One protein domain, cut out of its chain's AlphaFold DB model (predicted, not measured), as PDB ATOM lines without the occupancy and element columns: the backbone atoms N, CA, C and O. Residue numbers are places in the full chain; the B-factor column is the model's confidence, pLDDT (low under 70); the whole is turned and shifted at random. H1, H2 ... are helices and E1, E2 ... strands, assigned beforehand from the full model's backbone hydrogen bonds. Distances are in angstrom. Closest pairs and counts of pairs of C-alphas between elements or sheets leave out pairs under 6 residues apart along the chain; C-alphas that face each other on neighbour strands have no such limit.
ATOM      1  N   GLN A 268      85.524 126.948 104.887       84.56
ATOM      2  CA  GLN A 268      85.517 125.731 105.712       84.56
ATOM      3  C   GLN A 268      85.973 124.513 104.899       84.56
ATOM      4  O   GLN A 268      85.396 124.192 103.859       84.56
ATOM      5  N   ILE A 269      86.974 123.798 105.406       85.69
ATOM      6  CA  ILE A 269      87.579 122.639 104.752       85.69
ATOM      7  C   ILE A 269      87.764 121.476 105.728       85.69
ATOM      8  O   ILE A 269      88.262 121.625 106.838       85.69
ATOM      9  N   GLU A 270      87.372 120.284 105.305       86.94
ATOM     10  CA  GLU A 270      87.604 119.029 106.010       86.94
ATOM     11  C   GLU A 270      88.814 118.329 105.381       86.94
ATOM     12  O   GLU A 270      88.746 117.878 104.237       86.94
ATOM     13  N   VAL A 271      89.929 118.229 106.109       84.94
ATOM     14  CA  VAL A 271      91.170 117.595 105.624       84.94
ATOM     15  C   VAL A 271      91.301 116.204 106.231       84.94
ATOM     16  O   VAL A 271      91.139 116.031 107.439       84.94
ATOM     17  N   TYR A 272      91.568 115.200 105.398       82.56
ATOM     18  CA  TYR A 272      91.740 113.822 105.841       82.56
ATOM     19  C   TYR A 272      93.130 113.601 106.439       82.56
ATOM     20  O   TYR A 272      94.133 113.691 105.732       82.56
ATOM     21  N   HIS A 273      93.195 113.243 107.718       78.94
ATOM     22  CA  HIS A 273      94.448 112.903 108.384       78.94
ATOM     23  C   HIS A 273      94.714 111.397 108.245       78.94
ATOM     24  O   HIS A 273      93.960 110.594 108.794       78.94
ATOM     25  N   ARG A 274      95.778 110.998 107.525       72.44
ATOM     26  CA  ARG A 274      96.087 109.572 107.270       72.44
ATOM     27  C   ARG A 274      96.320 108.787 108.567       72.44
ATOM     28  O   ARG A 274      95.756 107.714 108.725       72.44
ATOM     29  N   GLU A 275      97.057 109.361 109.515       70.25
ATOM     30  CA  GLU A 275      97.398 108.704 110.792       70.25
ATOM     31  C   GLU A 275      96.195 108.504 111.723       70.25
ATOM     32  O   GLU A 275      96.093 107.488 112.397       70.25
ATOM     33  N   LYS A 276      95.252 109.456 111.741       70.06
ATOM     34  CA  LYS A 276      94.063 109.404 112.610       70.06
ATOM     35  C   LYS A 276      92.833 108.840 111.895       70.06
ATOM     36  O   LYS A 276      91.780 108.732 112.506       70.06
ATOM     37  N   SER A 277      92.952 108.520 110.601       75.25
ATOM     38  CA  SER A 277      91.882 108.028 109.716       75.25
ATOM     39  C   SER A 277      90.564 108.819 109.782       75.25
ATOM     40  O   SER A 277      89.479 108.268 109.606       75.25
ATOM     41  N   LEU A 278      90.640 110.131 110.018       82.38
ATOM     42  CA  LEU A 278      89.481 111.000 110.251       82.38
ATOM     43  C   LEU A 278      89.607 112.312 109.465       82.38
ATOM     44  O   LEU A 278      90.711 112.798 109.208       82.38
ATOM     45  N   TYR A 279      88.464 112.893 109.082       82.06
ATOM     46  CA  TYR A 279      88.403 114.246 108.521       82.06
ATOM     47  C   TYR A 279      88.354 115.269 109.657       82.06
ATOM     48  O   TYR A 279      87.409 115.278 110.445       82.06
ATOM     49  N   VAL A 280      89.348 116.152 109.718       82.25
ATOM     50  CA  VAL A 280      89.395 117.251 110.688       82.25
ATOM     51  C   VAL A 280      88.829 118.509 110.039       82.25
ATOM     52  O   VAL A 280      89.197 118.848 108.913       82.25
ATOM     53  N   LYS A 281      87.919 119.195 110.739       87.44
ATOM     54  CA  LYS A 281      87.337 120.464 110.287       87.44
ATOM     55  C   LYS A 281      88.323 121.600 110.528       87.44
ATOM     56  O   LYS A 281      88.733 121.839 111.663       87.44
ATOM     57  N   ASN A 282      88.642 122.320 109.468       87.12
ATOM     58  CA  ASN A 282      89.538 123.459 109.471       87.12
ATOM     59  C   ASN A 282      88.888 124.656 108.762       87.12
ATOM     60  O   ASN A 282      87.952 124.509 107.972       87.12
ATOM     61  N   THR A 283      89.415 125.840 109.029       87.44
ATOM     62  CA  THR A 283      89.100 127.087 108.324       87.44
ATOM     63  C   THR A 283      90.364 127.640 107.689       87.44
ATOM     64  O   THR A 283      91.406 127.680 108.342       87.44
ATOM     65  N   VAL A 284      90.280 128.048 106.422       84.31
ATOM     66  CA  VAL A 284      91.391 128.687 105.706       84.31
ATOM     67  C   VAL A 284      91.657 130.053 106.335       84.31
ATOM     68  O   VAL A 284      90.747 130.872 106.414       84.31
ATOM     69  N   VAL A 285      92.882 130.285 106.803       83.56
ATOM     70  CA  VAL A 285      93.303 131.559 107.403       83.56
ATOM     71  C   VAL A 285      93.859 132.479 106.331       83.56
ATOM     72  O   VAL A 285      93.381 133.593 106.212       83.56
ATOM     73  N   ARG A 286      94.831 132.001 105.544       80.56
ATOM     74  CA  ARG A 286      95.418 132.721 104.404       80.56
ATOM     75  C   ARG A 286      96.127 131.776 103.442       80.56
ATOM     76  O   ARG A 286      96.483 130.652 103.814       80.56
ATOM     77  N   SER A 287      96.366 132.233 102.217       77.06
ATOM     78  CA  SER A 287      97.282 131.567 101.286       77.06
ATOM     79  C   SER A 287      98.738 131.889 101.644       77.06
ATOM     80  O   SER A 287      99.058 132.999 102.070       77.06
ATOM     81  N   VAL A 288      99.635 130.909 101.503       73.75
ATOM     82  CA  VAL A 288     101.075 131.121 101.721       73.75
ATOM     83  C   VAL A 288     101.699 131.595 100.407       73.75
ATOM     84  O   VAL A 288     101.635 130.900  99.393       73.75
ATOM     85  N   SER A 289     102.287 132.793 100.404       51.34
ATOM     86  CA  SER A 289     102.897 133.387  99.213       51.34
ATOM     87  C   SER A 289     104.028 132.505  98.657       51.34
ATOM     88  O   SER A 289     104.818 131.928  99.401       51.34
ATOM     89  N   ASN A 290     104.091 132.403  97.325       55.69
ATOM     90  CA  ASN A 290     105.052 131.627  96.522       55.69
ATOM     91  C   ASN A 290     104.838 130.104  96.390       55.69
ATOM     92  O   ASN A 290     105.693 129.446  95.795       55.69
ATOM     93  N   ARG A 291     103.711 129.522  96.831       59.47
ATOM     94  CA  ARG A 291     103.340 128.140  96.450       59.47
ATOM     95  C   ARG A 291     101.847 128.013  96.119       59.47
ATOM     96  O   ARG A 291     101.020 128.318  96.976       59.47
ATOM     97  N   PRO A 292     101.468 127.551  94.912       59.78
ATOM     98  CA  PRO A 292     100.065 127.319  94.596       59.78
ATOM     99  C   PRO A 292      99.516 126.191  95.484       59.78
ATOM    100  O   PRO A 292     100.153 125.154  95.634       59.78
ATOM    101  N   TYR A 293      98.331 126.402  96.065       70.25
ATOM    102  CA  TYR A 293      97.552 125.419  96.845       70.25
ATOM    103  C   TYR A 293      98.034 125.090  98.271       70.25
ATOM    104  O   TYR A 293      97.455 124.217  98.924       70.25
ATOM    105  N   VAL A 294      99.017 125.832  98.789       78.38
ATOM    106  CA  VAL A 294      99.455 125.744 100.190       78.38
ATOM    107  C   VAL A 294      98.756 126.820 101.023       78.38
ATOM    108  O   VAL A 294      98.891 128.017 100.754       78.38
ATOM    109  N   TYR A 295      98.021 126.395 102.052       81.56
ATOM    110  CA  TYR A 295      97.222 127.284 102.899       81.56
ATOM    111  C   TYR A 295      97.577 127.124 104.375       81.56
ATOM    112  O   TYR A 295      97.838 126.018 104.850       81.56
ATOM    113  N   GLU A 296      97.536 128.231 105.113       85.19
ATOM    114  CA  GLU A 296      97.504 128.200 106.574       85.19
ATOM    115  C   GLU A 296      96.071 127.866 107.004       85.19
ATOM    116  O   GLU A 296      95.124 128.593 106.694       85.19
ATOM    117  N   LEU A 297      95.900 126.736 107.683       86.38
ATOM    118  CA  LEU A 297      94.624 126.229 108.164       86.38
ATOM    119  C   LEU A 297      94.546 126.357 109.683       86.38
ATOM    120  O   LEU A 297      95.503 126.064 110.394       86.38
ATOM    121  N   HIS A 298      93.379 126.744 110.182       86.69
ATOM    122  CA  HIS A 298      93.060 126.756 111.604       86.69
ATOM    123  C   HIS A 298      92.105 125.605 111.926       86.69
ATOM    124  O   HIS A 298      90.988 125.562 111.402       86.69
ATOM    125  N   ALA A 299      92.537 124.674 112.774       82.88
ATOM    126  CA  ALA A 299      91.741 123.523 113.174       82.88
ATOM    127  C   ALA A 299      90.656 123.926 114.179       82.88
ATOM    128  O   ALA A 299      90.944 124.379 115.283       82.88
ATOM    129  N   VAL A 300      89.390 123.711 113.813       78.88
ATOM    130  CA  VAL A 300      88.228 124.163 114.599       78.88
ATOM    131  C   VAL A 300      88.128 123.430 115.941       78.88
ATOM    132  O   VAL A 300      87.640 123.991 116.913       78.88
ATOM    133  N   THR A 301      88.589 122.180 116.005       72.12
ATOM    134  CA  THR A 301      88.488 121.333 117.205       72.12
ATOM    135  C   THR A 301      89.695 121.423 118.135       72.12
ATOM    136  O   THR A 301      89.542 121.175 119.322       72.12
ATOM    137  N   SER A 302      90.890 121.728 117.616       71.31
ATOM    138  CA  SER A 302      92.138 121.757 118.399       71.31
ATOM    139  C   SER A 302      92.735 123.155 118.573       71.31
ATOM    140  O   SER A 302      93.721 123.290 119.287       71.31
ATOM    141  N   GLY A 303      92.199 124.182 117.900       73.31
ATOM    142  CA  GLY A 303      92.710 125.562 117.946       73.31
ATOM    143  C   GLY A 303      94.098 125.757 117.320       73.31
ATOM    144  O   GLY A 303      94.638 126.861 117.314       73.31
ATOM    145  N   SER A 304      94.703 124.694 116.787       76.62
ATOM    146  CA  SER A 304      96.053 124.710 116.234       76.62
ATOM    147  C   SER A 304      96.062 125.247 114.803       76.62
ATOM    148  O   SER A 304      95.187 124.906 114.001       76.62
ATOM    149  N   ARG A 305      97.084 126.036 114.463       82.50
ATOM    150  CA  ARG A 305      97.345 126.472 113.086       82.50
ATOM    151  C   ARG A 305      98.381 125.570 112.432       82.50
ATOM    152  O   ARG A 305      99.418 125.293 113.030       82.50
ATOM    153  N   SER A 306      98.109 125.118 111.216       81.12
ATOM    154  CA  SER A 306      99.021 124.285 110.434       81.12
ATOM    155  C   SER A 306      99.063 124.748 108.985       81.12
ATOM    156  O   SER A 306      98.051 125.136 108.410       81.12
ATOM    157  N   VAL A 307     100.248 124.717 108.379       81.94
ATOM    158  CA  VAL A 307     100.410 124.983 106.945       81.94
ATOM    159  C   VAL A 307     100.270 123.661 106.205       81.94
ATOM    160  O   VAL A 307     101.020 122.724 106.474       81.94
ATOM    161  N   VAL A 308      99.294 123.573 105.304       77.00
ATOM    162  CA  VAL A 308      98.926 122.326 104.626       77.00
ATOM    163  C   VAL A 308      98.905 122.530 103.116       77.00
ATOM    164  O   VAL A 308      98.276 123.462 102.612       77.00
ATOM    165  N   ASP A 309      99.574 121.629 102.395       78.75
ATOM    166  CA  ASP A 309      99.441 121.496 100.946       78.75
ATOM    167  C   ASP A 309      98.183 120.683 100.622       78.75
ATOM    168  O   ASP A 309      98.114 119.472 100.855       78.75
ATOM    169  N   LEU A 310      97.160 121.362 100.105       74.00
ATOM    170  CA  LEU A 310      95.880 120.731  99.811       74.00
ATOM    171  C   LEU A 310      95.895 119.891  98.530       74.00
ATOM    172  O   LEU A 310      95.015 119.047  98.374       74.00
ATOM    173  N   ALA A 311      96.874 120.072  97.638       66.88
ATOM    174  CA  ALA A 311      96.996 119.257  96.429       66.88
ATOM    175  C   ALA A 311      97.485 117.831  96.747       66.88
ATOM    176  O   ALA A 311      97.102 116.874  96.069       66.88
ATOM    177  N   ALA A 312      98.275 117.686  97.815       68.81
ATOM    178  CA  ALA A 312      98.824 116.416  98.291       68.81
ATOM    179  C   ALA A 312      97.907 115.673  99.288       68.81
ATOM    180  O   ALA A 312      98.225 114.565  99.727       68.81
ATOM    181  N   MET A 313      96.768 116.261  99.677       72.06
ATOM    182  CA  MET A 313      95.885 115.713 100.710       72.06
ATOM    183  C   MET A 313      94.440 115.558 100.235       72.06
ATOM    184  O   MET A 313      93.881 116.400  99.539       72.06
ATOM    185  N   ARG A 314      93.771 114.489 100.686       78.06
ATOM    186  CA  ARG A 314      92.333 114.314 100.435       78.06
ATOM    187  C   ARG A 314      91.559 115.316 101.283       78.06
ATOM    188  O   ARG A 314      91.557 115.214 102.509       78.06
ATOM    189  N   CYS A 315      90.858 116.238 100.639       80.75
ATOM    190  CA  CYS A 315      90.070 117.249 101.332       80.75
ATOM    191  C   CYS A 315      88.645 117.365 100.774       80.75
ATOM    192  O   CYS A 315      88.356 117.019  99.624       80.75
ATOM    193  N   LYS A 316      87.726 117.807 101.634       86.06
ATOM    194  CA  LYS A 316      86.352 118.166 101.286       86.06
ATOM    195  C   LYS A 316      86.146 119.630 101.627       86.06
ATOM    196  O   LYS A 316      86.209 120.001 102.795       86.06
ATOM    197  N   VAL A 317      85.891 120.457 100.630       82.12
ATOM    198  CA  VAL A 317      85.644 121.882 100.851       82.12
ATOM    199  C   VAL A 317      84.144 122.115 100.917       82.12
ATOM    200  O   VAL A 317      83.402 121.670 100.038       82.12
ATOM    201  N   LEU A 318      83.691 122.789 101.972       81.38
ATOM    202  CA  LEU A 318      82.312 123.240 102.077       81.38
ATOM    203  C   LEU A 318      82.185 124.563 101.328       81.38
ATOM    204  O   LEU A 318      82.654 125.597 101.806       81.38
ATOM    205  N   TRP A 319      81.502 124.533 100.189       74.00
ATOM    206  CA  TRP A 319      81.202 125.751  99.453       74.00
ATOM    207  C   TRP A 319      79.881 126.347  99.926       74.00
ATOM    208  O   TRP A 319      78.845 125.679  99.969       74.00
ATOM    209  N   LYS A 320      79.938 127.625 100.288       65.81
ATOM    210  CA  LYS A 320      78.777 128.501 100.439       65.81
ATOM    211  C   LYS A 320      78.822 129.489  99.279       65.81
ATOM    212  O   LYS A 320      79.914 129.765  98.791       65.81
ATOM    213  N   ASP A 321      77.663 129.944  98.809       62.22
ATOM    214  CA  ASP A 321      77.549 130.845  97.654       62.22
ATOM    215  C   ASP A 321      78.461 132.072  97.831       62.22
ATOM    216  O   ASP A 321      78.152 132.984  98.592       62.22
ATOM    217  N   ALA A 322      79.628 132.028  97.190       58.22
ATOM    218  CA  ALA A 322      80.655 133.053  97.249       58.22
ATOM    219  C   ALA A 322      80.731 133.704  95.869       58.22
ATOM    220  O   ALA A 322      80.845 133.013  94.850       58.22
ATOM    221  N   VAL A 323      80.645 135.034  95.846       52.44
ATOM    222  CA  VAL A 323      80.439 135.846  94.635       52.44
ATOM    223  C   VAL A 323      81.622 135.769  93.651       52.44
ATOM    224  O   VAL A 323      81.433 136.033  92.466       52.44
ATOM    225  N   ASP A 324      82.768 135.224  94.067       58.53
ATOM    226  CA  ASP A 324      84.017 135.271  93.290       58.53
ATOM    227  C   ASP A 324      84.513 133.910  92.762       58.53
ATOM    228  O   ASP A 324      85.590 133.827  92.174       58.53
ATOM    229  N   LEU A 325      83.752 132.819  92.939       67.00
ATOM    230  CA  LEU A 325      84.168 131.504  92.431       67.00
ATOM    231  C   LEU A 325      83.763 131.286  90.967       67.00
ATOM    232  O   LEU A 325      82.574 131.329  90.649       67.00
ATOM    233  N   ASP A 326      84.715 130.936  90.105       72.12
ATOM    234  CA  ASP A 326      84.430 130.413  88.766       72.12
ATOM    235  C   ASP A 326      84.022 128.928  88.847       72.12
ATOM    236  O   ASP A 326      84.806 128.077  89.261       72.12
ATOM    237  N   LEU A 327      82.786 128.582  88.466       73.31
ATOM    238  CA  LEU A 327      82.284 127.204  88.568       73.31
ATOM    239  C   LEU A 327      82.883 126.271  87.517       73.31
ATOM    240  O   LEU A 327      82.788 125.050  87.669       73.31
ATOM    241  N   THR A 328      83.527 126.816  86.483       71.69
ATOM    242  CA  THR A 328      84.208 126.003  85.469       71.69
ATOM    243  C   THR A 328      85.375 125.224  86.072       71.69
ATOM    244  O   THR A 328      85.589 124.071  85.698       71.69
ATOM    245  N   SER A 329      86.049 125.764  87.098       69.06
ATOM    246  CA  SER A 329      87.138 125.067  87.797       69.06
ATOM    247  C   SER A 329      86.664 123.870  88.628       69.06
ATOM    248  O   SER A 329      87.480 123.071  89.081       69.06
ATOM    249  N   LEU A 330      85.355 123.732  88.853       72.25
ATOM    250  CA  LEU A 330      84.768 122.625  89.610       72.25
ATOM    251  C   LEU A 330      84.338 121.454  88.719       72.25
ATOM    252  O   LEU A 330      84.004 120.384  89.232       72.25
ATOM    253  N   VAL A 331      84.365 121.607  87.394       72.25
ATOM    254  CA  VAL A 331      84.040 120.518  86.462       72.25
ATOM    255  C   VAL A 331      85.017 119.351  86.669       72.25
ATOM    256  O   VAL A 331      86.179 119.543  87.014       72.25
ATOM    257  N   ALA A 332      84.518 118.120  86.528       71.94
ATOM    258  CA  ALA A 332      85.214 116.854  86.788       71.94
ATOM    259  C   ALA A 332      85.474 116.484  88.264       71.94
ATOM    260  O   ALA A 332      85.817 115.318  88.521       71.94
ATOM    261  N   HIS A 333      85.230 117.388  89.222       74.88
ATOM    262  CA  HIS A 333      85.293 117.087  90.656       74.88
ATOM    263  C   HIS A 333      84.077 116.278  91.138       74.88
ATOM    264  O   HIS A 333      83.001 116.284  90.526       74.88
ATOM    265  N   VAL A 334      84.260 115.553  92.245       81.25
ATOM    266  CA  VAL A 334      83.188 114.800  92.907       81.25
ATOM    267  C   VAL A 334      82.530 115.699  93.946       81.25
ATOM    268  O   VAL A 334      83.209 116.304  94.769       81.25
ATOM    269  N   ILE A 335      81.207 115.773  93.920       82.12
ATOM    270  CA  ILE A 335      80.399 116.585  94.824       82.12
ATOM    271  C   ILE A 335      79.507 115.690  95.684       82.12
ATOM    272  O   ILE A 335      78.950 114.704  95.209       82.12
ATOM    273  N   GLU A 336      79.389 116.045  96.955       84.50
ATOM    274  CA  GLU A 336      78.436 115.510  97.920       84.50
ATOM    275  C   GLU A 336      77.387 116.601  98.180       84.50
ATOM    276  O   GLU A 336      77.682 117.665  98.740       84.50
ATOM    277  N   VAL A 337      76.162 116.352  97.720       82.81
ATOM    278  CA  VAL A 337      75.027 117.272  97.809       82.81
ATOM    279  C   VAL A 337      74.167 116.871  98.999       82.81
ATOM    280  O   VAL A 337      73.603 115.780  99.016       82.81
ATOM    281  N   PHE A 338      74.041 117.747  99.994       79.25
ATOM    282  CA  PHE A 338      73.141 117.503 101.120       79.25
ATOM    283  C   PHE A 338      71.727 117.990 100.788       79.25
ATOM    284  O   PHE A 338      71.501 119.195 100.622       79.25
ATOM    285  N   VAL A 339      70.773 117.061 100.718       76.50
ATOM    286  CA  VAL A 339      69.353 117.350 100.482       76.50
ATOM    287  C   VAL A 339      68.662 117.484 101.837       76.50
ATOM    288  O   VAL A 339      68.460 116.502 102.550       76.50
ATOM    289  N   LYS A 340      68.335 118.726 102.218       70.19
ATOM    290  CA  LYS A 340      67.827 119.063 103.559       70.19
ATOM    291  C   LYS A 340      66.487 118.390 103.877       70.19
ATOM    292  O   LYS A 340      66.298 117.972 105.014       70.19
ATOM    293  N   GLU A 341      65.603 118.280 102.889       72.06
ATOM    294  CA  GLU A 341      64.252 117.712 103.026       72.06
ATOM    295  C   GLU A 341      64.283 116.214 103.343       72.06
ATOM    296  O   GLU A 341      63.544 115.744 104.199       72.06
ATOM    297  N   GLU A 342      65.211 115.480 102.729       69.69
ATOM    298  CA  GLU A 342      65.304 114.021 102.846       69.69
ATOM    299  C   GLU A 342      66.424 113.549 103.794       69.69
ATOM    300  O   GLU A 342      66.658 112.352 103.937       69.69
ATOM    301  N   LYS A 343      67.158 114.481 104.427       76.50
ATOM    302  CA  LYS A 343      68.349 114.212 105.266       76.50
ATOM    303  C   LYS A 343      69.368 113.259 104.611       76.50
ATOM    304  O   LYS A 343      70.102 112.558 105.309       76.50
ATOM    305  N   ARG A 344      69.451 113.258 103.278       78.38
ATOM    306  CA  ARG A 344      70.349 112.391 102.501       78.38
ATOM    307  C   ARG A 344      71.526 113.164 101.911       78.38
ATOM    308  O   ARG A 344      71.442 114.373 101.682       78.38
ATOM    309  N   VAL A 345      72.624 112.451 101.659       81.25
ATOM    310  CA  VAL A 345      73.798 112.961 100.938       81.25
ATOM    311  C   VAL A 345      73.910 112.214  99.620       81.25
ATOM    312  O   VAL A 345      74.229 111.028  99.611       81.25
ATOM    313  N   ASP A 346      73.706 112.927  98.518       83.38
ATOM    314  CA  ASP A 346      73.820 112.366  97.178       83.38
ATOM    315  C   ASP A 346      75.207 112.691  96.609       83.38
ATOM    316  O   ASP A 346      75.606 113.855  96.513       83.38
ATOM    317  N   ALA A 347      75.973 111.658  96.251       84.56
ATOM    318  CA  ALA A 347      77.300 111.810  95.664       84.56
ATOM    319  C   ALA A 347      77.233 111.736  94.132       84.56
ATOM    320  O   ALA A 347      76.615 110.834  93.559       84.56
ATOM    321  N   GLY A 348      77.908 112.658  93.454       82.19
ATOM    322  CA  GLY A 348      77.908 112.737  91.996       82.19
ATOM    323  C   GLY A 348      79.156 113.398  91.432       82.19
ATOM    324  O   GLY A 348      79.989 113.926  92.165       82.19
ATOM    325  N   ARG A 349      79.306 113.350  90.111       84.38
ATOM    326  CA  ARG A 349      80.388 114.021  89.387       84.38
ATOM    327  C   ARG A 349      79.847 115.239  88.657       84.38
ATOM    328  O   ARG A 349      78.826 115.140  87.975       84.38
ATOM    329  N   ILE A 350      80.542 116.366  88.772       80.69
ATOM    330  CA  ILE A 350      80.178 117.601  88.072       80.69
ATOM    331  C   ILE A 350      80.552 117.439  86.596       80.69
ATOM    332  O   ILE A 350      81.727 117.275  86.261       80.69
ATOM    333  N   CYS A 351      79.550 117.449  85.719       81.62
ATOM    334  CA  CYS A 351      79.714 117.285  84.273       81.62
ATOM    335  C   CYS A 351      79.563 118.597  83.494       81.62
ATOM    336  O   CYS A 351      79.918 118.641  82.322       81.62
ATOM    337  N   GLY A 352      79.072 119.659  84.129       79.50
ATOM    338  CA  GLY A 352      78.988 120.991  83.540       79.50
ATOM    339  C   GLY A 352      78.599 122.032  84.584       79.50
ATOM    340  O   GLY A 352      78.258 121.692  85.718       79.50
ATOM    341  N   CYS A 353      78.641 123.306  84.214       84.00
ATOM    342  CA  CYS A 353      78.237 124.399  85.091       84.00
ATOM    343  C   CYS A 353      77.601 125.540  84.293       84.00
ATOM    344  O   CYS A 353      77.805 125.667  83.087       84.00
ATOM    345  N   ASN A 354      76.828 126.374  84.984       82.69
ATOM    346  CA  ASN A 354      76.341 127.648  84.482       82.69
ATOM    347  C   ASN A 354      76.713 128.740  85.493       82.69
ATOM    348  O   ASN A 354      76.087 128.864  86.551       82.69
ATOM    349  N   ASN A 355      77.740 129.525  85.155       77.25
ATOM    350  CA  ASN A 355      78.235 130.620  85.991       77.25
ATOM    351  C   ASN A 355      77.191 131.727  86.195       77.25
ATOM    352  O   ASN A 355      77.085 132.249  87.302       77.25
ATOM    353  N   LYS A 356      76.380 132.049  85.172       76.56
ATOM    354  CA  LYS A 356      75.373 133.126  85.245       76.56
ATOM    355  C   LYS A 356      74.263 132.803  86.243       76.56
ATOM    356  O   LYS A 356      73.849 133.668  87.003       76.56
ATOM    357  N   SER A 357      73.798 131.554  86.254       75.44
ATOM    358  CA  SER A 357      72.714 131.104  87.136       75.44
ATOM    359  C   SER A 357      73.200 130.433  88.425       75.44
ATOM    360  O   SER A 357      72.378 129.947  89.195       75.44
ATOM    361  N   ARG A 358      74.520 130.367  88.660       81.75
ATOM    362  CA  ARG A 358      75.135 129.681  89.812       81.75
ATOM    363  C   ARG A 358      74.634 128.239  90.005       81.75
ATOM    364  O   ARG A 358      74.320 127.817  91.122       81.75
ATOM    365  N   MET A 359      74.557 127.476  88.911       83.19
ATOM    366  CA  MET A 359      74.109 126.076  88.928       83.19
ATOM    367  C   MET A 359      75.192 125.120  88.425       83.19
ATOM    368  O   MET A 359      75.910 125.420  87.471       83.19
ATOM    369  N   LEU A 360      75.269 123.939  89.035       83.75
ATOM    370  CA  LEU A 360      76.132 122.838  88.612       83.75
ATOM    371  C   LEU A 360      75.290 121.726  87.995       83.75
ATOM    372  O   LEU A 360      74.289 121.320  88.575       83.75
ATOM    373  N   HIS A 361      75.711 121.197  86.854       87.50
ATOM    374  CA  HIS A 361      75.122 119.994  86.285       87.50
ATOM    375  C   HIS A 361      75.868 118.783  86.849       87.50
ATOM    376  O   HIS A 361      77.079 118.634  86.647       87.50
ATOM    377  N   VAL A 362      75.161 117.946  87.608       86.12
ATOM    378  CA  VAL A 362      75.743 116.830  88.358       86.12
ATOM    379  C   VAL A 362      75.155 115.520  87.861       86.12
ATOM    380  O   VAL A 362      73.939 115.363  87.784       86.12
ATOM    381  N   ARG A 363      76.028 114.555  87.557       85.88
ATOM    382  CA  ARG A 363      75.654 113.159  87.325       85.88
ATOM    383  C   ARG A 363      75.868 112.367  88.610       85.88
ATOM    384  O   ARG A 363      77.013 112.122  88.995       85.88
ATOM    385  N   PHE A 364      74.785 111.981  89.264       86.19
ATOM    386  CA  PHE A 364      74.807 111.185  90.486       86.19
ATOM    387  C   PHE A 364      75.175 109.723  90.209       86.19
ATOM    388  O   PHE A 364      75.105 109.243  89.074       86.19
ATOM    389  N   GLN A 365      75.619 109.014  91.250       81.31
ATOM    390  CA  GLN A 365      76.044 107.610  91.150       81.31
ATOM    391  C   GLN A 365      74.914 106.653  90.746       81.31
ATOM    392  O   GLN A 365      75.177 105.641  90.105       81.31
ATOM    393  N   ASP A 366      73.669 107.001  91.061       78.56
ATOM    394  CA  ASP A 366      72.459 106.284  90.638       78.56
ATOM    395  C   ASP A 366      72.092 106.517  89.158       78.56
ATOM    396  O   ASP A 366      71.110 105.974  88.658       78.56
ATOM    397  N   GLY A 367      72.885 107.319  88.438       73.38
ATOM    398  CA  GLY A 367      72.694 107.627  87.025       73.38
ATOM    399  C   GLY A 367      71.832 108.859  86.751       73.38
ATOM    400  O   GLY A 367      71.799 109.296  85.595       73.38
ATOM    401  N   ARG A 368      71.196 109.462  87.769       83.88
ATOM    402  CA  ARG A 368      70.407 110.694  87.614       83.88
ATOM    403  C   ARG A 368      71.304 111.873  87.230       83.88
ATOM    404  O   ARG A 368      72.448 111.978  87.675       83.88
ATOM    405  N   LYS A 369      70.779 112.776  86.401       86.75
ATOM    406  CA  LYS A 369      71.424 114.045  86.038       86.75
ATOM    407  C   LYS A 369      70.526 115.193  86.480       86.75
ATOM    408  O   LYS A 369      69.372 115.236  86.070       86.75
ATOM    409  N   GLU A 370      71.040 116.091  87.309       86.12
ATOM    410  CA  GLU A 370      70.268 117.204  87.870       86.12
ATOM    411  C   GLU A 370      71.077 118.503  87.808       86.12
ATOM    412  O   GLU A 370      72.310 118.493  87.907       86.12
ATOM    413  N   TRP A 371      70.376 119.628  87.671       85.75
ATOM    414  CA  TRP A 371      70.939 120.953  87.900       85.75
ATOM    415  C   TRP A 371      70.810 121.316  89.377       85.75
ATOM    416  O   TRP A 371      69.712 121.450  89.909       85.75
ATOM    417  N   VAL A 372      71.946 121.483  90.044       83.06
ATOM    418  CA  VAL A 372      72.034 121.778  91.472       83.06
ATOM    419  C   VAL A 372      72.412 123.243  91.665       83.06
ATOM    420  O   VAL A 372      73.509 123.666  91.299       83.06
ATOM    421  N   ALA A 373      71.508 124.023  92.257       79.62
ATOM    422  CA  ALA A 373      71.764 125.417  92.611       79.62
ATOM    423  C   ALA A 373      72.619 125.515  93.887       79.62
ATOM    424  O   ALA A 373      72.268 124.944  94.923       79.62
ATOM    425  N   LEU A 374      73.707 126.294  93.836       71.69
ATOM    426  CA  LEU A 374      74.636 126.462  94.969       71.69
ATOM    427  C   LEU A 374      73.988 127.144  96.186       71.69
ATOM    428  O   LEU A 374      74.405 126.920  97.317       71.69
ATOM    429  N   ARG A 375      72.952 127.960  95.956       68.69
ATOM    430  CA  ARG A 375      72.226 128.712  96.995       68.69
ATOM    431  C   ARG A 375      71.278 127.855  97.828       68.69
ATOM    432  O   ARG A 375      71.060 128.139  98.999       68.69
ATOM    433  N   ALA A 376      70.694 126.824  97.220       65.00
ATOM    434  CA  ALA A 376      69.602 126.064  97.823       65.00
ATOM    435  C   ALA A 376      70.086 124.868  98.658       65.00
ATOM    436  O   ALA A 376      69.349 124.363  99.505       65.00
ATOM    437  N   ARG A 377      71.316 124.387  98.430       70.81
ATOM    438  CA  ARG A 377      71.833 123.153  99.040       70.81
ATOM    439  C   ARG A 377      73.191 123.392  99.696       70.81
ATOM    440  O   ARG A 377      73.989 124.192  99.224       70.81
ATOM    441  N   LYS A 378      73.477 122.672 100.789       74.50
ATOM    442  CA  LYS A 378      74.833 122.632 101.361       74.50
ATOM    443  C   LYS A 378      75.675 121.676 100.525       74.50
ATOM    444  O   LYS A 378      75.319 120.503 100.400       74.50
ATOM    445  N   LEU A 379      76.777 122.173  99.975       74.88
ATOM    446  CA  LEU A 379      77.587 121.437  99.011       74.88
ATOM    447  C   LEU A 379      78.992 121.205  99.545       74.88
ATOM    448  O   LEU A 379      79.700 122.148  99.898       74.88
ATOM    449  N   LYS A 380      79.392 119.935  99.594       80.81
ATOM    450  CA  LYS A 380      80.758 119.534  99.919       80.81
ATOM    451  C   LYS A 380      81.420 118.998  98.663       80.81
ATOM    452  O   LYS A 380      80.980 118.000  98.106       80.81
ATOM    453  N   ILE A 381      82.482 119.647  98.212       76.88
ATOM    454  CA  ILE A 381      83.218 119.218  97.023       76.88
ATOM    455  C   ILE A 381      84.448 118.454  97.482       76.88
ATOM    456  O   ILE A 381      85.256 118.962  98.257       76.88
ATOM    457  N   ARG A 382      84.576 117.212  97.020       76.38
ATOM    458  CA  ARG A 382      85.739 116.374  97.268       76.38
ATOM    459  C   ARG A 382      86.797 116.678  96.219       76.38
ATOM    460  O   ARG A 382      86.609 116.405  95.032       76.38
ATOM    461  N   LEU A 383      87.919 117.207  96.683       70.81
ATOM    462  CA  LEU A 383      89.079 117.474  95.848       70.81
ATOM    463  C   LEU A 383      89.968 116.222  95.889       70.81
ATOM    464  O   LEU A 383      90.261 115.677  96.959       70.81
ATOM    465  N   HIS A 384      90.260 115.672  94.711       57.22
ATOM    466  CA  HIS A 384      91.064 114.460  94.567       57.22
ATOM    467  C   HIS A 384      92.561 114.778  94.635       57.22
ATOM    468  O   HIS A 384      92.992 115.855  94.241       57.22
TER     469      HIS A 384
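What this domain is: This is residues 268 to 384 of the 991 residues of an uncharacterized protein of Aphanomyces astaci (UniProt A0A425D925). Two lobes stand side by side along the longest axis, each a strongly curled run of four strands that does not close into a barrel, E1 to E4 in one lobe and E6 to E9 in the other. Strands E5 and E10 lie next to each other in the middle and bridge the lobes into one twisted ten-strand sheet, while the short helix H1 sits by E7 of the second lobe. The printed part has 117 residues with one named helix and ten named strands, in chain order E1 E2 E3 E4 E5 H1 E6 E7 E8 E9 E10, and the class is mostly strand. The sheet runs E4 E3 E2 E1 E5 E10 E6 E7 E8 E9, all antiparallel. The whole is compact, with a radius of gyration of the C-alphas of 15.0 A and spans of 39 by 29 by 22 A.

Where its parts are: Find C-alpha 268 at (85.517, 125.731, 105.712), where E1 begins and runs to residue 273. E2, residues 278 to 287, is 23.8 A long and bends by 62 degrees at residue 284; E3 is residues 294 to 299, E4 305 to 309 and E5 315 to 319. H1 is residues 327 to 330, and E6, residues 334 to 339, is 16.0 A long. The longest strand, E7, residues 344 to 354, starts at (70.349, 112.391, 102.501), spans 24.4 A and bends by 88 degrees at residue 351. E8 is residues 359 to 364, E9 369 to 373, and E10, 378 to 383, ends at (89.079, 117.474, 95.848).

How they stand to each other: Start at E5 and E10, where C-alphas 316 and 382 face each other at 4.4 A and N 317 is 2.9 A from O 381, within hydrogen-bond range. On the other side of E5 lies E1, with N 270 and O 316 within range at 2.8 A. E1 to E4 form a meander, each strand the antiparallel neighbour of the one before; look at N 282 and O 269 of E2 and E1, 2.7 A. E6 is the other neighbour of E10, with N 336 and O 380 within hydrogen-bond range at 2.8 A, and E6 to E9 form a second meander, with N 361 and O 352 of E8 and E7 2.8 A apart. E4 and E5 are apart, as are E9 and E10. E5, H1 and E6 make a split strand-helix-strand unit, two strands running the same way with E10 between them, and its crossover is right-handed. H1 is on the sheet at a height of 6.3 A, and the C-alphas of Leu 327 and Cys 353 in E7, the closest of the two elements, are 6.0 A apart. H1 is too short for any O i to N i+4 pair; its one O i to N i+3 pair is within range.

The domain as a whole: The two C-alphas farthest apart, those of Asn 290 and Glu 342, are 43.9 A apart. The printed part has no cut and no long link. The mean pLDDT of the printed part is 77.0, and 17 residues are under 70, among them 289 to 292 and 320 to 325.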